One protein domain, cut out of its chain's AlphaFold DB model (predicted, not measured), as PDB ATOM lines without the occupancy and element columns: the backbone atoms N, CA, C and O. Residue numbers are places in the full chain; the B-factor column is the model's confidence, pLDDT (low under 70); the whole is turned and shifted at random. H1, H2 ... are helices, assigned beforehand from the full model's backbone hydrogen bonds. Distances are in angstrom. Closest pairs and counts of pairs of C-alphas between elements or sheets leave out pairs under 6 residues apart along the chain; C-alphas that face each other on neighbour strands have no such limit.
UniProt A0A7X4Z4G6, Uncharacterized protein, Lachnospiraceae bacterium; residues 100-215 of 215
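Overview. This is residues 100 to 215 of the 215 residues of an uncharacterized protein of Lachnospiraceae bacterium (UniProt A0A7X4Z4G6). A compact head of crossed helices carries one long arm: H2 runs through the middle of the head, H1, H3 and H4 pack round it, and H5 begins across the last part of H2 and then runs out of the head, with residues 199 to 215 sticking out. The loop of residues 120 to 133 leads from H1 to H2. The printed part has 116 residues with five named helices, H1 to H5 in order along the chain, and no named strand; the class is all helix. It is only just compact, close to loose, with a radius of gyration of the C-alphas of 16.1 A, and its outline is elongated, spanning 54 by 35 by 26 A.

Arrangement. H1, residues 103 to 119, touches the hub H2, residues 134 to 153, which meets it with residues 137 to 145 alone; the closest C-alphas, of Cys 113 and Arg 141, are 5.8 A apart, at a steep tilt of 69.5 degrees, only just short of about perpendicular, the same way. H2 and H3, residues 158 to 169, form a helical hairpin, opposite ways at 35.3 degrees, only just steep; their closest C-alphas, of Phe 150 and Ala 161, are 6.0 A apart. H3 touches H4, residues 173 to 185, at a steep tilt of 55 degrees, opposite ways, with the closest C-alphas, of Phe 162 and Cys 176, 6.2 A apart. H2 and H4 only just touch, with 3 pairs of C-alphas within 8 A, the closest being Ile 148 and Val 183 at 6.9 A. H5, residues 187 to 213, touches H2 about perpendicular, at 85 degrees; the closest C-alphas, of Ile 152 and Trp 191, are 6.3 A apart. H1 and H3 are apart, and so are H3 and H5. The helix packing is mostly crossed, with 0 of 6 touching pairs at a shallow tilt. Every O i to N i+4 pair is within hydrogen-bond range in H2, H3, H4 and H5; in H1 12 of 13 are.

Along the chain. H1 begins at C-alpha 103 (16.378, 38.099, 95.255) and is 22.0 A long. H2 is 27.2 A long, H3 16.0 A and H4 18.4 A. H5, the longest at 38.8 A, ends at C-alpha 213 (-10.867, -6.299, 92.960).

Size, cuts and confidence. The C-alphas farthest apart, of Thr 104 and Lys 215, are 54.9 A apart. The printed part has no cut; the link from H1 to H2 is long, and the other three are tight. Mean pLDDT of the printed part is 92.1, and residue 215, the chain's last, is under 70.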
ATOM      1  N   ASP A 100       9.240  38.634  89.280       85.06
ATOM      2  CA  ASP A 100       9.548  39.993  89.737       85.06
ATOM      3  C   ASP A 100       9.865  40.045  91.239       85.06
ATOM      4  O   ASP A 100       9.950  41.117  91.835       85.06
ATOM      5  N   MET A 101      10.057  38.879  91.862       92.38
ATOM      6  CA  MET A 101      10.440  38.781  93.265       92.38
ATOM      7  C   MET A 101      11.869  39.289  93.477       92.38
ATOM      8  O   MET A 101      12.792  38.919  92.750       92.38
ATOM      9  N   GLU A 102      12.060  40.100  94.517       93.44
ATOM     10  CA  GLU A 102      13.392  40.507  94.957       93.44
ATOM     11  C   GLU A 102      14.217  39.283  95.384       93.44
ATOM     12  O   GLU A 102      13.722  38.412  96.102       93.44
ATOM     13  N   GLN A 103      15.491  39.235  94.987       92.75
ATOM     14  CA  GLN A 103      16.378  38.099  95.255       92.75
ATOM     15  C   GLN A 103      16.459  37.743  96.750       92.75
ATOM     16  O   GLN A 103      16.394  36.570  97.104       92.75
ATOM     17  N   THR A 104      16.550  38.739  97.635       93.38
ATOM     18  CA  THR A 104      16.650  38.519  99.089       93.38
ATOM     19  C   THR A 104      15.386  37.861  99.656       93.38
ATOM     20  O   THR A 104      15.462  36.935 100.467       93.38
ATOM     21  N   LEU A 105      14.210  38.296  99.192       94.06
ATOM     22  CA  LEU A 105      12.926  37.705  99.547       94.06
ATOM     23  C   LEU A 105      12.804  36.284  98.987       94.06
ATOM     24  O   LEU A 105      12.372  35.382  99.707       94.06
ATOM     25  N   PHE A 106      13.223  36.076  97.737       95.44
ATOM     26  CA  PHE A 106      13.237  34.769  97.086       95.44
ATOM     27  C   PHE A 106      14.070  33.745  97.858       95.44
ATOM     28  O   PHE A 106      13.578  32.649  98.138       95.44
ATOM     29  N   GLU A 107      15.302  34.098  98.227       95.94
ATOM     30  CA  GLU A 107      16.197  33.227  98.993       95.94
ATOM     31  C   GLU A 107      15.583  32.900 100.354       95.94
ATOM     32  O   GLU A 107      15.420  31.729 100.691       95.94
ATOM     33  N   ARG A 108      15.091  33.912 101.080       95.69
ATOM     34  CA  ARG A 108      14.440  33.721 102.385       95.69
ATOM     35  C   ARG A 108      13.220  32.798 102.312       95.69
ATOM     36  O   ARG A 108      13.066  31.905 103.149       95.69
ATOM     37  N   MET A 109      12.337  33.005 101.334       95.62
ATOM     38  CA  MET A 109      11.148  32.166 101.140       95.62
ATOM     39  C   MET A 109      11.524  30.745 100.721       95.62
ATOM     40  O   MET A 109      10.904  29.783 101.186       95.62
ATOM     41  N   THR A 110      12.534  30.606  99.863       96.50
ATOM     42  CA  THR A 110      13.047  29.311  99.414       96.50
ATOM     43  C   THR A 110      13.650  28.538 100.575       96.50
ATOM     44  O   THR A 110      13.246  27.397 100.800       96.50
ATOM     45  N   ASP A 111      14.540  29.150 101.352       96.75
ATOM     46  CA  ASP A 111      15.168  28.529 102.515       96.75
ATOM     47  C   ASP A 111      14.124  28.081 103.528       96.75
ATOM     48  O   ASP A 111      14.153  26.942 104.003       96.75
ATOM     49  N   TYR A 112      13.154  28.946 103.826       95.38
ATOM     50  CA  TYR A 112      12.063  28.589 104.716       95.38
ATOM     51  C   TYR A 112      11.267  27.389 104.184       95.38
ATOM     52  O   TYR A 112      11.046  26.419 104.919       95.38
ATOM     53  N   CYS A 113      10.858  27.429 102.909       94.81
ATOM     54  CA  CYS A 113      10.124  26.344 102.260       94.81
ATOM     55  C   CYS A 113      10.912  25.036 102.301       94.81
ATOM     56  O   CYS A 113      10.371  23.994 102.684       94.81
ATOM     57  N   PHE A 114      12.189  25.087 101.939       95.38
ATOM     58  CA  PHE A 114      13.055  23.928 101.871       95.38
ATOM     59  C   PHE A 114      13.243  23.304 103.256       95.38
ATOM     60  O   PHE A 114      12.866  22.153 103.490       95.38
ATOM     61  N   HIS A 115      13.715  24.070 104.234       94.31
ATOM     62  CA  HIS A 115      14.030  23.525 105.550       94.31
ATOM     63  C   HIS A 115      12.780  23.076 106.314       94.31
ATOM     64  O   HIS A 115      12.771  22.006 106.931       94.31
ATOM     65  N   ASN A 116      11.698  23.855 106.272       92.69
ATOM     66  CA  ASN A 116      10.537  23.599 107.120       92.69
ATOM     67  C   ASN A 116       9.459  22.758 106.428       92.69
ATOM     68  O   ASN A 116       8.897  21.850 107.047       92.69
ATOM     69  N   LEU A 117       9.176  23.008 105.148       91.00
ATOM     70  CA  LEU A 117       8.064  22.359 104.444       91.00
ATOM     71  C   LEU A 117       8.491  21.122 103.641       91.00
ATOM     72  O   LEU A 117       7.648  20.257 103.372       91.00
ATOM     73  N   ILE A 118       9.766  21.023 103.259       92.31
ATOM     74  CA  ILE A 118      10.317  19.876 102.523       92.31
ATOM     75  C   ILE A 118      11.059  18.952 103.484       92.31
ATOM     76  O   ILE A 118      10.632  17.818 103.683       92.31
ATOM     77  N   ILE A 119      12.111  19.457 104.130       93.12
ATOM     78  CA  ILE A 119      13.015  18.657 104.957       93.12
ATOM     79  C   ILE A 119      12.375  18.236 106.286       93.12
ATOM     80  O   ILE A 119      12.422  17.060 106.642       93.12
ATOM     81  N   ARG A 120      11.795  19.178 107.042       89.44
ATOM     82  CA  ARG A 120      11.142  18.887 108.336       89.44
ATOM     83  C   ARG A 120       9.683  18.458 108.200       89.44
ATOM     84  O   ARG A 120       9.156  17.825 109.107       89.44
ATOM     85  N   ASN A 121       9.033  18.825 107.094       85.38
ATOM     86  CA  ASN A 121       7.616  18.578 106.831       85.38
ATOM     87  C   ASN A 121       6.697  18.965 108.015       85.38
ATOM     88  O   ASN A 121       5.881  18.167 108.469       85.38
ATOM     89  N   ILE A 122       6.794  20.209 108.502       82.94
ATOM     90  CA  ILE A 122       6.062  20.689 109.697       82.94
ATOM     91  C   ILE A 122       4.523  20.730 109.559       82.94
ATOM     92  O   ILE A 122       3.816  21.046 110.517       82.94
ATOM     93  N   GLY A 123       3.988  20.397 108.382       76.62
ATOM     94  CA  GLY A 123       2.557  20.409 108.091       76.62
ATOM     95  C   GLY A 123       1.997  21.803 107.780       76.62
ATOM     96  O   GLY A 123       2.628  22.830 108.003       76.62
ATOM     97  N   LYS A 124       0.773  21.834 107.238       73.44
ATOM     98  CA  LYS A 124       0.125  23.055 106.718       73.44
ATOM     99  C   LYS A 124      -0.282  24.078 107.792       73.44
ATOM    100  O   LYS A 124      -0.431  25.253 107.496       73.44
ATOM    101  N   LYS A 125      -0.485  23.639 109.038       74.12
ATOM    102  CA  LYS A 125      -1.000  24.482 110.136       74.12
ATOM    103  C   LYS A 125       0.081  25.302 110.857       74.12
ATOM    104  O   LYS A 125      -0.229  25.966 111.834       74.12
ATOM    105  N   ARG A 126       1.346  25.187 110.441       78.69
ATOM    106  CA  ARG A 126       2.511  25.774 111.128       78.69
ATOM    107  C   ARG A 126       3.323  26.705 110.219       78.69
ATOM    108  O   ARG A 126       4.508  26.904 110.459       78.69
ATOM    109  N   VAL A 127       2.706  27.197 109.144       85.44
ATOM    110  CA  VAL A 127       3.359  28.132 108.221       85.44
ATOM    111  C   VAL A 127       3.480  29.491 108.904       85.44
ATOM    112  O   VAL A 127       2.520  29.971 109.496       85.44
ATOM    113  N   ASP A 128       4.669  30.072 108.837       84.12
ATOM    114  CA  ASP A 128       4.976  31.394 109.365       84.12
ATOM    115  C   ASP A 128       4.650  32.444 108.299       84.12
ATOM    116  O   ASP A 128       5.357  32.575 107.298       84.12
ATOM    117  N   GLU A 129       3.554  33.171 108.509       84.94
ATOM    118  CA  GLU A 129       3.046  34.178 107.570       84.94
ATOM    119  C   GLU A 129       3.943  35.426 107.497       84.94
ATOM    120  O   GLU A 129       3.814  36.218 106.567       84.94
ATOM    121  N   SER A 130       4.895  35.595 108.426       87.25
ATOM    122  CA  SER A 130       5.862  36.701 108.376       87.25
ATOM    123  C   SER A 130       6.917  36.529 107.277       87.25
ATOM    124  O   SER A 130       7.539  37.503 106.845       87.25
ATOM    125  N   ILE A 131       7.115  35.299 106.790       88.94
ATOM    126  CA  ILE A 131       8.103  34.989 105.752       88.94
ATOM    127  C   ILE A 131       7.610  35.415 104.366       88.94
ATOM    128  O   ILE A 131       8.412  35.905 103.562       88.94
ATOM    129  N   GLY A 132       6.313  35.246 104.106       84.00
ATOM    130  CA  GLY A 132       5.651  35.575 102.848       84.00
ATOM    131  C   GLY A 132       4.204  35.081 102.807       84.00
ATOM    132  O   GLY A 132       3.731  34.415 103.729       84.00
ATOM    133  N   ASP A 133       3.509  35.380 101.707       89.94
ATOM    134  CA  ASP A 133       2.129  34.936 101.501       89.94
ATOM    135  C   ASP A 133       2.021  33.401 101.527       89.94
ATOM    136  O   ASP A 133       2.771  32.672 100.871       89.94
ATOM    137  N   VAL A 134       1.040  32.894 102.274       89.94
ATOM    138  CA  VAL A 134       0.858  31.455 102.504       89.94
ATOM    139  C   VAL A 134       0.594  30.698 101.201       89.94
ATOM    140  O   VAL A 134       1.081  29.576 101.028       89.94
ATOM    141  N   ARG A 135      -0.164  31.281 100.263       90.81
ATOM    142  CA  ARG A 135      -0.442  30.629  98.975       90.81
ATOM    143  C   ARG A 135       0.831  30.557  98.142       90.81
ATOM    144  O   ARG A 135       1.132  29.482  97.625       90.81
ATOM    145  N   GLN A 136       1.602  31.640  98.083       92.94
ATOM    146  CA  GLN A 136       2.902  31.676  97.413       92.94
ATOM    147  C   GLN A 136       3.883  30.663  98.009       92.94
ATOM    148  O   GLN A 136       4.520  29.936  97.253       92.94
ATOM    149  N   LEU A 137       3.952  30.518  99.336       93.50
ATOM    150  CA  LEU A 137       4.782  29.495  99.987       93.50
ATOM    151  C   LEU A 137       4.359  28.071  99.594       93.50
ATOM    152  O   LEU A 137       5.205  27.204  99.369       93.50
ATOM    153  N   TYR A 138       3.056  27.804  99.460       92.38
ATOM    154  CA  TYR A 138       2.593  26.500  98.979       92.38
ATOM    155  C   TYR A 138       2.917  26.253  97.512       92.38
ATOM    156  O   TYR A 138       3.283  25.129  97.166       92.38
ATOM    157  N   VAL A 139       2.772  27.266  96.660       94.38
ATOM    158  CA  VAL A 139       3.149  27.166  95.249       94.38
ATOM    159  C   VAL A 139       4.657  26.953  95.134       94.38
ATOM    160  O   VAL A 139       5.079  25.971  94.531       94.38
ATOM    161  N   LEU A 140       5.467  27.760  95.819       95.69
ATOM    162  CA  LEU A 140       6.923  27.632  95.862       95.69
ATOM    163  C   LEU A 140       7.354  26.242  96.339       95.69
ATOM    164  O   LEU A 140       8.173  25.593  95.694       95.69
ATOM    165  N   ARG A 141       6.737  25.717  97.404       94.75
ATOM    166  CA  ARG A 141       6.973  24.341  97.862       94.75
ATOM    167  C   ARG A 141       6.719  23.312  96.756       94.75
ATOM    168  O   ARG A 141       7.491  22.365  96.638       94.75
ATOM    169  N   LYS A 142       5.631  23.446  95.985       94.81
ATOM    170  CA  LYS A 142       5.339  22.533  94.865       94.81
ATOM    171  C   LYS A 142       6.402  22.650  93.776       94.81
ATOM    172  O   LYS A 142       6.856  21.626  93.281       94.81
ATOM    173  N   ILE A 143       6.794  23.870  93.420       96.62
ATOM    174  CA  ILE A 143       7.796  24.136  92.382       96.62
ATOM    175  C   ILE A 143       9.145  23.524  92.783       96.62
ATOM    176  O   ILE A 143       9.708  22.746  92.019       96.62
ATOM    177  N   ILE A 144       9.607  23.767  94.016       96.94
ATOM    178  CA  ILE A 144      10.855  23.185  94.534       96.94
ATOM    179  C   ILE A 144      10.767  21.652  94.580       96.94
ATOM    180  O   ILE A 144      11.730  20.978  94.235       96.94
ATOM    181  N   PHE A 145       9.623  21.068  94.964       94.94
ATOM    182  CA  PHE A 145       9.470  19.608  94.921       94.94
ATOM    183  C   PHE A 145       9.556  19.033  93.504       94.94
ATOM    184  O   PHE A 145      10.175  17.988  93.353       94.94
ATOM    185  N   ASN A 146       8.975  19.694  92.496       95.62
ATOM    186  CA  ASN A 146       9.127  19.262  91.101       95.62
ATOM    187  C   ASN A 146      10.591  19.348  90.664       95.62
ATOM    188  O   ASN A 146      11.103  18.407  90.076       95.62
ATOM    189  N   PHE A 147      11.292  20.424  91.029       97.69
ATOM    190  CA  PHE A 147      12.722  20.539  90.757       97.69
ATOM    191  C   PHE A 147      13.530  19.403  91.405       97.69
ATOM    192  O   PHE A 147      14.351  18.777  90.745       97.69
ATOM    193  N   ILE A 148      13.260  19.080  92.675       97.00
ATOM    194  CA  ILE A 148      13.886  17.939  93.362       97.00
ATOM    195  C   ILE A 148      13.560  16.620  92.648       97.00
ATOM    196  O   ILE A 148      14.434  15.772  92.534       97.00
ATOM    197  N   GLU A 149      12.329  16.424  92.175       95.06
ATOM    198  CA  GLU A 149      11.927  15.223  91.429       95.06
ATOM    199  C   GLU A 149      12.707  15.107  90.110       95.06
ATOM    200  O   GLU A 149      13.315  14.067  89.862       95.06
ATOM    201  N   PHE A 150      12.826  16.192  89.345       95.62
ATOM    202  CA  PHE A 150      13.639  16.232  88.126       95.62
ATOM    203  C   PHE A 150      15.112  15.883  88.377       95.62
ATOM    204  O   PHE A 150      15.705  15.105  87.633       95.62
ATOM    205  N   VAL A 151      15.707  16.423  89.442       96.31
ATOM    206  CA  VAL A 151      17.129  16.196  89.737       96.31
ATOM    207  C   VAL A 151      17.379  14.817  90.353       96.31
ATOM    208  O   VAL A 151      18.302  14.127  89.946       96.31
ATOM    209  N   ILE A 152      16.574  14.399  91.331       94.62
ATOM    210  CA  ILE A 152      16.850  13.209  92.154       94.62
ATOM    211  C   ILE A 152      16.190  11.946  91.603       94.62
ATOM    212  O   ILE A 152      16.772  10.868  91.672       94.62
ATOM    213  N   VAL A 153      14.951  12.051  91.118       92.00
ATOM    214  CA  VAL A 153      14.177  10.891  90.656       92.00
ATOM    215  C   VAL A 153      14.418  10.647  89.178       92.00
ATOM    216  O   VAL A 153      14.741   9.530  88.787       92.00
ATOM    217  N   GLU A 154      14.251  11.684  88.361       93.31
ATOM    218  CA  GLU A 154      14.433  11.582  86.909       93.31
ATOM    219  C   GLU A 154      15.910  11.660  86.505       93.31
ATOM    220  O   GLU A 154      16.245  11.366  85.360       93.31
ATOM    221  N   ASN A 155      16.794  12.009  87.450       93.81
ATOM    222  CA  ASN A 155      18.238  12.100  87.256       93.81
ATOM    223  C   ASN A 155      18.611  12.977  86.047       93.81
ATOM    224  O   ASN A 155      19.499  12.643  85.257       93.81
ATOM    225  N   LEU A 156      17.888  14.088  85.867       96.31
ATOM    226  CA  LEU A 156      18.173  15.031  84.795       96.31
ATOM    227  C   LEU A 156      19.515  15.726  85.041       96.31
ATOM    228  O   LEU A 156      19.865  16.076  86.171       96.31
ATOM    229  N   SER A 157      20.242  15.996  83.954       96.75
ATOM    230  CA  SER A 157      21.374  16.922  84.003       96.75
ATOM    231  C   SER A 157      20.912  18.308  84.461       96.75
ATOM    232  O   SER A 157      19.736  18.668  84.337       96.75
ATOM    233  N   LYS A 158      21.854  19.112  84.962       97.12
ATOM    234  CA  LYS A 158      21.588  20.483  85.412       97.12
ATOM    235  C   LYS A 158      20.884  21.301  84.332       97.12
ATOM    236  O   LYS A 158      19.877  21.948  84.602       97.12
ATOM    237  N   GLU A 159      21.391  21.230  83.108       97.00
ATOM    238  CA  GLU A 159      20.865  21.949  81.951       97.00
ATOM    239  C   GLU A 159      19.424  21.523  81.650       97.00
ATOM    240  O   GLU A 159      18.533  22.371  81.606       97.00
ATOM    241  N   ASN A 160      19.162  20.214  81.573       96.69
ATOM    242  CA  ASN A 160      17.828  19.688  81.275       96.69
ATOM    243  C   ASN A 160      16.813  20.021  82.379       96.69
ATOM    244  O   ASN A 160      15.657  20.341  82.088       96.69
ATOM    245  N   ALA A 161      17.229  19.971  83.648       97.06
ATOM    246  CA  ALA A 161      16.385  20.374  84.767       97.06
ATOM    247  C   ALA A 161      16.031  21.866  84.677       97.06
ATOM    248  O   ALA A 161      14.881  22.246  84.884       97.06
ATOM    249  N   PHE A 162      16.999  22.718  84.329       97.75
ATOM    250  CA  PHE A 162      16.800  24.164  84.243       97.75
ATOM    251  C   PHE A 162      15.869  24.532  83.088       97.75
ATOM    252  O   PHE A 162      14.904  25.264  83.305       97.75
ATOM    253  N   GLU A 163      16.103  23.969  81.902       96.12
ATOM    254  CA  GLU A 163      15.237  24.148  80.732       96.12
ATOM    255  C   GLU A 163      13.810  23.663  81.015       96.12
ATOM    256  O   GLU A 163      12.827  24.321  80.662       96.12
ATOM    257  N   THR A 164      13.670  22.539  81.722       94.50
ATOM    258  CA  THR A 164      12.358  22.014  82.113       94.50
ATOM    259  C   THR A 164      11.634  22.955  83.079       94.50
ATOM    260  O   THR A 164      10.439  23.207  82.896       94.50
ATOM    261  N   MET A 165      12.337  23.526  84.063       95.94
ATOM    262  CA  MET A 165      11.756  24.505  84.989       95.94
ATOM    263  C   MET A 165      11.343  25.801  84.296       95.94
ATOM    264  O   MET A 165      10.266  26.327  84.582       95.94
ATOM    265  N   GLU A 166      12.161  26.305  83.375       94.12
ATOM    266  CA  GLU A 166      11.829  27.485  82.578       94.12
ATOM    267  C   GLU A 166      10.589  27.224  81.709       94.12
ATOM    268  O   GLU A 166       9.640  28.008  81.716       94.12
ATOM    269  N   ARG A 167      10.528  26.070  81.039       90.94
ATOM    270  CA  ARG A 167       9.396  25.692  80.184       90.94
ATOM    271  C   ARG A 167       8.075  25.574  80.954       90.94
ATOM    272  O   ARG A 167       7.048  26.094  80.499       90.94
ATOM    273  N   ILE A 168       8.087  24.874  82.092       92.12
ATOM    274  CA  ILE A 168       6.873  24.554  82.867       92.12
ATOM    275  C   ILE A 168       6.438  25.734  83.738       92.12
ATOM    276  O   ILE A 168       5.255  26.068  83.768       92.12
ATOM    277  N   PHE A 169       7.379  26.359  84.444       93.94
ATOM    278  CA  PHE A 169       7.085  27.347  85.484       93.94
ATOM    279  C   PHE A 169       7.554  28.765  85.136       93.94
ATOM    280  O   PHE A 169       7.242  29.691  85.875       93.94
ATOM    281  N   GLY A 170       8.312  28.966  84.053       91.69
ATOM    282  CA  GLY A 170       8.859  30.286  83.716       91.69
ATOM    283  C   GLY A 170       9.926  30.772  84.696       91.69
ATOM    284  O   GLY A 170      10.131  31.977  84.841       91.69
ATOM    285  N   VAL A 171      10.570  29.851  85.419       93.38
ATOM    286  CA  VAL A 171      11.545  30.197  86.457       93.38
ATOM    287  C   VAL A 171      12.877  30.593  85.823       93.38
ATOM    288  O   VAL A 171      13.402  29.894  84.960       93.38
ATOM    289  N   LYS A 172      13.449  31.707  86.294       93.00
ATOM    290  CA  LYS A 172      14.751  32.204  85.837       93.00
ATOM    291  C   LYS A 172      15.882  31.264  86.254       93.00
ATOM    292  O   LYS A 172      15.894  30.747  87.372       93.00
ATOM    293  N   LYS A 173      16.916  31.166  85.414       94.31
ATOM    294  CA  LYS A 173      18.131  30.380  85.688       94.31
ATOM    295  C   LYS A 173      18.763  30.669  87.058       94.31
ATOM    296  O   LYS A 173      19.203  29.737  87.717       94.31
ATOM    297  N   SER A 174      18.779  31.924  87.514       94.19
ATOM    298  CA  SER A 174      19.335  32.300  88.826       94.19
ATOM    299  C   SER A 174      18.619  31.628  90.005       94.19
ATOM    300  O   SER A 174      19.267  31.202  90.956       94.19
ATOM    301  N   CYS A 175      17.295  31.476  89.929       95.88
ATOM    302  CA  CYS A 175      16.520  30.740  90.927       95.88
ATOM    303  C   CYS A 175      16.874  29.246  90.906       95.88
ATOM    304  O   CYS A 175      17.069  28.640  91.959       95.88
ATOM    305  N   CYS A 176      17.012  28.666  89.709       97.00
ATOM    306  CA  CYS A 176      17.397  27.266  89.540       97.00
ATOM    307  C   CYS A 176      18.823  26.984  90.038       97.00
ATOM    308  O   CYS A 176      19.046  25.943  90.645       97.00
ATOM    309  N   GLU A 177      19.778  27.901  89.843       97.56
ATOM    310  CA  GLU A 177      21.137  27.809  90.409       97.56
ATOM    311  C   GLU A 177      21.100  27.705  91.936       97.56
ATOM    312  O   GLU A 177      21.753  26.844  92.530       97.56
ATOM    313  N   TYR A 178      20.289  28.549  92.573       97.50
ATOM    314  CA  TYR A 178      20.129  28.536  94.020       97.50
ATOM    315  C   TYR A 178      19.513  27.220  94.513       97.50
ATOM    316  O   TYR A 178      20.032  26.596  95.440       97.50
ATOM    317  N   TRP A 179      18.456  26.734  93.854       97.94
ATOM    318  CA  TRP A 179      17.871  25.434  94.188       97.94
ATOM    319  C   TRP A 179      18.826  24.273  93.933       97.94
ATOM    320  O   TRP A 179      18.887  23.363  94.753       97.94
ATOM    321  N   TRP A 180      19.591  24.299  92.840       98.12
ATOM    322  CA  TRP A 180      20.579  23.268  92.521       98.12
ATOM    323  C   TRP A 180      21.594  23.117  93.650       98.12
ATOM    324  O   TRP A 180      21.827  22.007  94.122       98.12
ATOM    325  N   LYS A 181      22.128  24.241  94.144       97.50
ATOM    326  CA  LYS A 181      23.046  24.259  95.286       97.50
ATOM    327  C   LYS A 181      22.421  23.604  96.521       97.50
ATOM    328  O   LYS A 181      23.008  22.690  97.091       97.50
ATOM    329  N   ILE A 182      21.211  24.023  96.895       96.94
ATOM    330  CA  ILE A 182      20.510  23.481  98.067       96.94
ATOM    331  C   ILE A 182      20.236  21.975  97.914       96.94
ATOM    332  O   ILE A 182      20.346  21.223  98.886       96.94
ATOM    333  N   VAL A 183      19.885  21.522  96.706       96.88
ATOM    334  CA  VAL A 183      19.655  20.102  96.410       96.88
ATOM    335  C   VAL A 183      20.940  19.296  96.559       96.88
ATOM    336  O   VAL A 183      20.915  18.283  97.253       96.88
ATOM    337  N   GLN A 184      22.058  19.758  95.991       96.25
ATOM    338  CA  GLN A 184      23.355  19.084  96.118       96.25
ATOM    339  C   GLN A 184      23.814  18.983  97.577       96.25
ATOM    340  O   GLN A 184      24.252  17.926  98.021       96.25
ATOM    341  N   GLU A 185      23.649  20.051  98.358       96.88
ATOM    342  CA  GLU A 185      24.015  20.065  99.781       96.88
ATOM    343  C   GLU A 185      23.178  19.094 100.637       96.88
ATOM    344  O   GLU A 185      23.570  18.751 101.752       96.88
ATOM    345  N   ASN A 186      22.025  18.638 100.137       96.69
ATOM    346  CA  ASN A 186      21.065  17.815 100.879       96.69
ATOM    347  C   ASN A 186      20.686  16.514 100.152       96.69
ATOM    348  O   ASN A 186      19.679  15.889 100.509       96.69
ATOM    349  N   GLU A 187      21.470  16.098  99.157       93.81
ATOM    350  CA  GLU A 187      21.116  15.051  98.194       93.81
ATOM    351  C   GLU A 187      20.671  13.748  98.871       93.81
ATOM    352  O   GLU A 187      19.563  13.271  98.631       93.81
ATOM    353  N   GLU A 188      21.466  13.222  99.808       94.31
ATOM    354  CA  GLU A 188      21.166  11.964 100.507       94.31
ATOM    355  C   GLU A 188      19.823  12.024 101.255       94.31
ATOM    356  O   GLU A 188      19.018  11.086 101.244       94.31
ATOM    357  N   LYS A 189      19.554  13.154 101.916       95.00
ATOM    358  CA  LYS A 189      18.320  13.346 102.677       95.00
ATOM    359  C   LYS A 189      17.120  13.485 101.748       95.00
ATOM    360  O   LYS A 189      16.061  12.924 102.036       95.00
ATOM    361  N   LEU A 190      17.282  14.211 100.647       95.75
ATOM    362  CA  LEU A 190      16.252  14.369  99.627       95.75
ATOM    363  C   LEU A 190      15.937  13.040  98.948       95.75
ATOM    364  O   LEU A 190      14.762  12.708  98.823       95.75
ATOM    365  N   TRP A 191      16.950  12.241  98.618       94.94
ATOM    366  CA  TRP A 191      16.774  10.904  98.059       94.94
ATOM    367  C   TRP A 191      15.914  10.028  98.973       94.94
ATOM    368  O   TRP A 191      14.889   9.501  98.541       94.94
ATOM    369  N   LYS A 192      16.230   9.980 100.276       93.94
ATOM    370  CA  LYS A 192      15.415   9.256 101.270       93.94
ATOM    371  C   LYS A 192      13.965   9.751 101.297       93.94
ATOM    372  O   LYS A 192      13.040   8.941 101.294       93.94
ATOM    373  N   ILE A 193      13.750  11.070 101.309       93.00
ATOM    374  CA  ILE A 193      12.405  11.671 101.306       93.00
ATOM    375  C   ILE A 193      11.631  11.289 100.035       93.00
ATOM    376  O   ILE A 193      10.450  10.943 100.119       93.00
ATOM    377  N   MET A 194      12.274  11.362  98.868       92.94
ATOM    378  CA  MET A 194      11.640  11.078  97.582       92.94
ATOM    379  C   MET A 194      11.295   9.597  97.439       92.94
ATOM    380  O   MET A 194      10.163   9.285  97.071       92.94
ATOM    381  N   MET A 195      12.195   8.695  97.835       91.56
ATOM    382  CA  MET A 195      11.937   7.253  97.827       91.56
ATOM    383  C   MET A 195      10.777   6.883  98.753       91.56
ATOM    384  O   MET A 195       9.834   6.232  98.315       91.56
ATOM    385  N   MET A 196      10.757   7.390  99.992       90.94
ATOM    386  CA  MET A 196       9.637   7.148 100.914       90.94
ATOM    387  C   MET A 196       8.298   7.643 100.351       90.94
ATOM    388  O   MET A 196       7.269   6.983 100.499       90.94
ATOM    389  N   LYS A 197       8.291   8.804  99.682       87.75
ATOM    390  CA  LYS A 197       7.088   9.312  99.011       87.75
ATOM    391  C   LYS A 197       6.641   8.414  97.861       87.75
ATOM    392  O   LYS A 197       5.437   8.223  97.699       87.75
ATOM    393  N   GLN A 198       7.569   7.901  97.058       87.31
ATOM    394  CA  GLN A 198       7.244   6.991  95.962       87.31
ATOM    395  C   GLN A 198       6.704   5.660  96.473       87.31
ATOM    396  O   GLN A 198       5.656   5.232  95.996       87.31
ATOM    397  N   SER A 199       7.342   5.062  97.484       88.94
ATOM    398  CA  SER A 199       6.855   3.843  98.140       88.94
ATOM    399  C   SER A 199       5.424   4.014  98.630       88.94
ATOM    400  O   SER A 199       4.553   3.240  98.250       88.94
ATOM    401  N   ARG A 200       5.141   5.108  99.348       90.12
ATOM    402  CA  ARG A 200       3.784   5.406  99.812       90.12
ATOM    403  C   ARG A 200       2.781   5.573  98.664       90.12
ATOM    404  O   ARG A 200       1.677   5.056  98.738       90.12
ATOM    405  N   ARG A 201       3.153   6.270  97.581       87.88
ATOM    406  CA  ARG A 201       2.286   6.410  96.393       87.88
ATOM    407  C   ARG A 201       1.985   5.055  95.742       87.88
ATOM    408  O   ARG A 201       0.890   4.879  95.215       87.88
ATOM    409  N   MET A 202       2.949   4.134  95.723       89.44
ATOM    410  CA  MET A 202       2.746   2.779  95.201       89.44
ATOM    411  C   MET A 202       1.812   1.976  96.106       89.44
ATOM    412  O   MET A 202       0.876   1.371  95.594       89.44
ATOM    413  N   GLU A 203       2.004   2.038  97.424       90.56
ATOM    414  CA  GLU A 203       1.108   1.416  98.409       90.56
ATOM    415  C   GLU A 203      -0.330   1.932  98.274       90.56
ATOM    416  O   GLU A 203      -1.255   1.135  98.152       90.56
ATOM    417  N   ASP A 204      -0.525   3.253  98.198       90.75
ATOM    418  CA  ASP A 204      -1.852   3.863  98.046       90.75
ATOM    419  C   ASP A 204      -2.555   3.385  96.755       90.75
ATOM    420  O   ASP A 204      -3.746   3.074  96.764       90.75
ATOM    421  N   LYS A 205      -1.818   3.285  95.637       90.31
ATOM    422  CA  LYS A 205      -2.353   2.772  94.362       90.31
ATOM    423  C   LYS A 205      -2.688   1.284  94.426       90.31
ATOM    424  O   LYS A 205      -3.711   0.882  93.879       90.31
ATOM    425  N   LEU A 206      -1.836   0.478  95.058       90.94
ATOM    426  CA  LEU A 206      -2.072  -0.955  95.232       90.94
ATOM    427  C   LEU A 206      -3.314  -1.198  96.088       90.94
ATOM    428  O   LEU A 206      -4.171  -1.977  95.687       90.94
ATOM    429  N   ASN A 207      -3.455  -0.473  97.198       90.31
ATOM    430  CA  ASN A 207      -4.631  -0.559  98.062       90.31
ATOM    431  C   ASN A 207      -5.913  -0.205  97.302       90.31
ATOM    432  O   ASN A 207      -6.885  -0.946  97.374       90.31
ATOM    433  N   TYR A 208      -5.896   0.866  96.506       90.94
ATOM    434  CA  TYR A 208      -7.041   1.235  95.671       90.94
ATOM    435  C   TYR A 208      -7.423   0.139  94.662       90.94
ATOM    436  O   TYR A 208      -8.603  -0.125  94.453       90.94
ATOM    437  N   ILE A 209      -6.439  -0.515  94.035       89.88
ATOM    438  CA  ILE A 209      -6.698  -1.623  93.106       89.88
ATOM    439  C   ILE A 209      -7.274  -2.832  93.851       89.88
ATOM    440  O   ILE A 209      -8.239  -3.422  93.372       89.88
ATOM    441  N   LEU A 210      -6.726  -3.182  95.017       88.75
ATOM    442  CA  LEU A 210      -7.245  -4.271  95.850       88.75
ATOM    443  C   LEU A 210      -8.698  -4.008  96.270       88.75
ATOM    444  O   LEU A 210      -9.542  -4.880  96.109       88.75
ATOM    445  N   GLU A 211      -9.025  -2.779  96.678       90.94
ATOM    446  CA  GLU A 211     -10.399  -2.369  97.005       90.94
ATOM    447  C   GLU A 211     -11.377  -2.456  95.822       90.94
ATOM    448  O   GLU A 211     -12.586  -2.555  96.036       90.94
ATOM    449  N   ILE A 212     -10.884  -2.362  94.584       92.19
ATOM    450  CA  ILE A 212     -11.696  -2.553  93.376       92.19
ATOM    451  C   ILE A 212     -11.871  -4.039  93.067       92.19
ATOM    452  O   ILE A 212     -12.952  -4.423  92.648       92.19
ATOM    453  N   ILE A 213     -10.825  -4.854  93.238       87.50
ATOM    454  CA  ILE A 213     -10.867  -6.299  92.960       87.50
ATOM    455  C   ILE A 213     -11.746  -7.036  93.979       87.50
ATOM    456  O   ILE A 213     -12.428  -7.989  93.614       87.50
ATOM    457  N   ASP A 214     -11.749  -6.589  95.235       76.81
ATOM    458  CA  ASP A 214     -12.556  -7.172  96.313       76.81
ATOM    459  C   ASP A 214     -14.048  -6.761  96.258       76.81
ATOM    460  O   ASP A 214     -14.830  -7.161  97.126       76.81
ATOM    461  N   LYS A 215     -14.459  -5.964  95.258       62.12
ATOM    462  CA  LYS A 215     -15.852  -5.558  94.995       62.12
ATOM    463  C   LYS A 215     -16.427  -6.261  93.772       62.12
ATOM    464  O   LYS A 215     -17.627  -6.608  93.848       62.12
TER     465      LYS A 215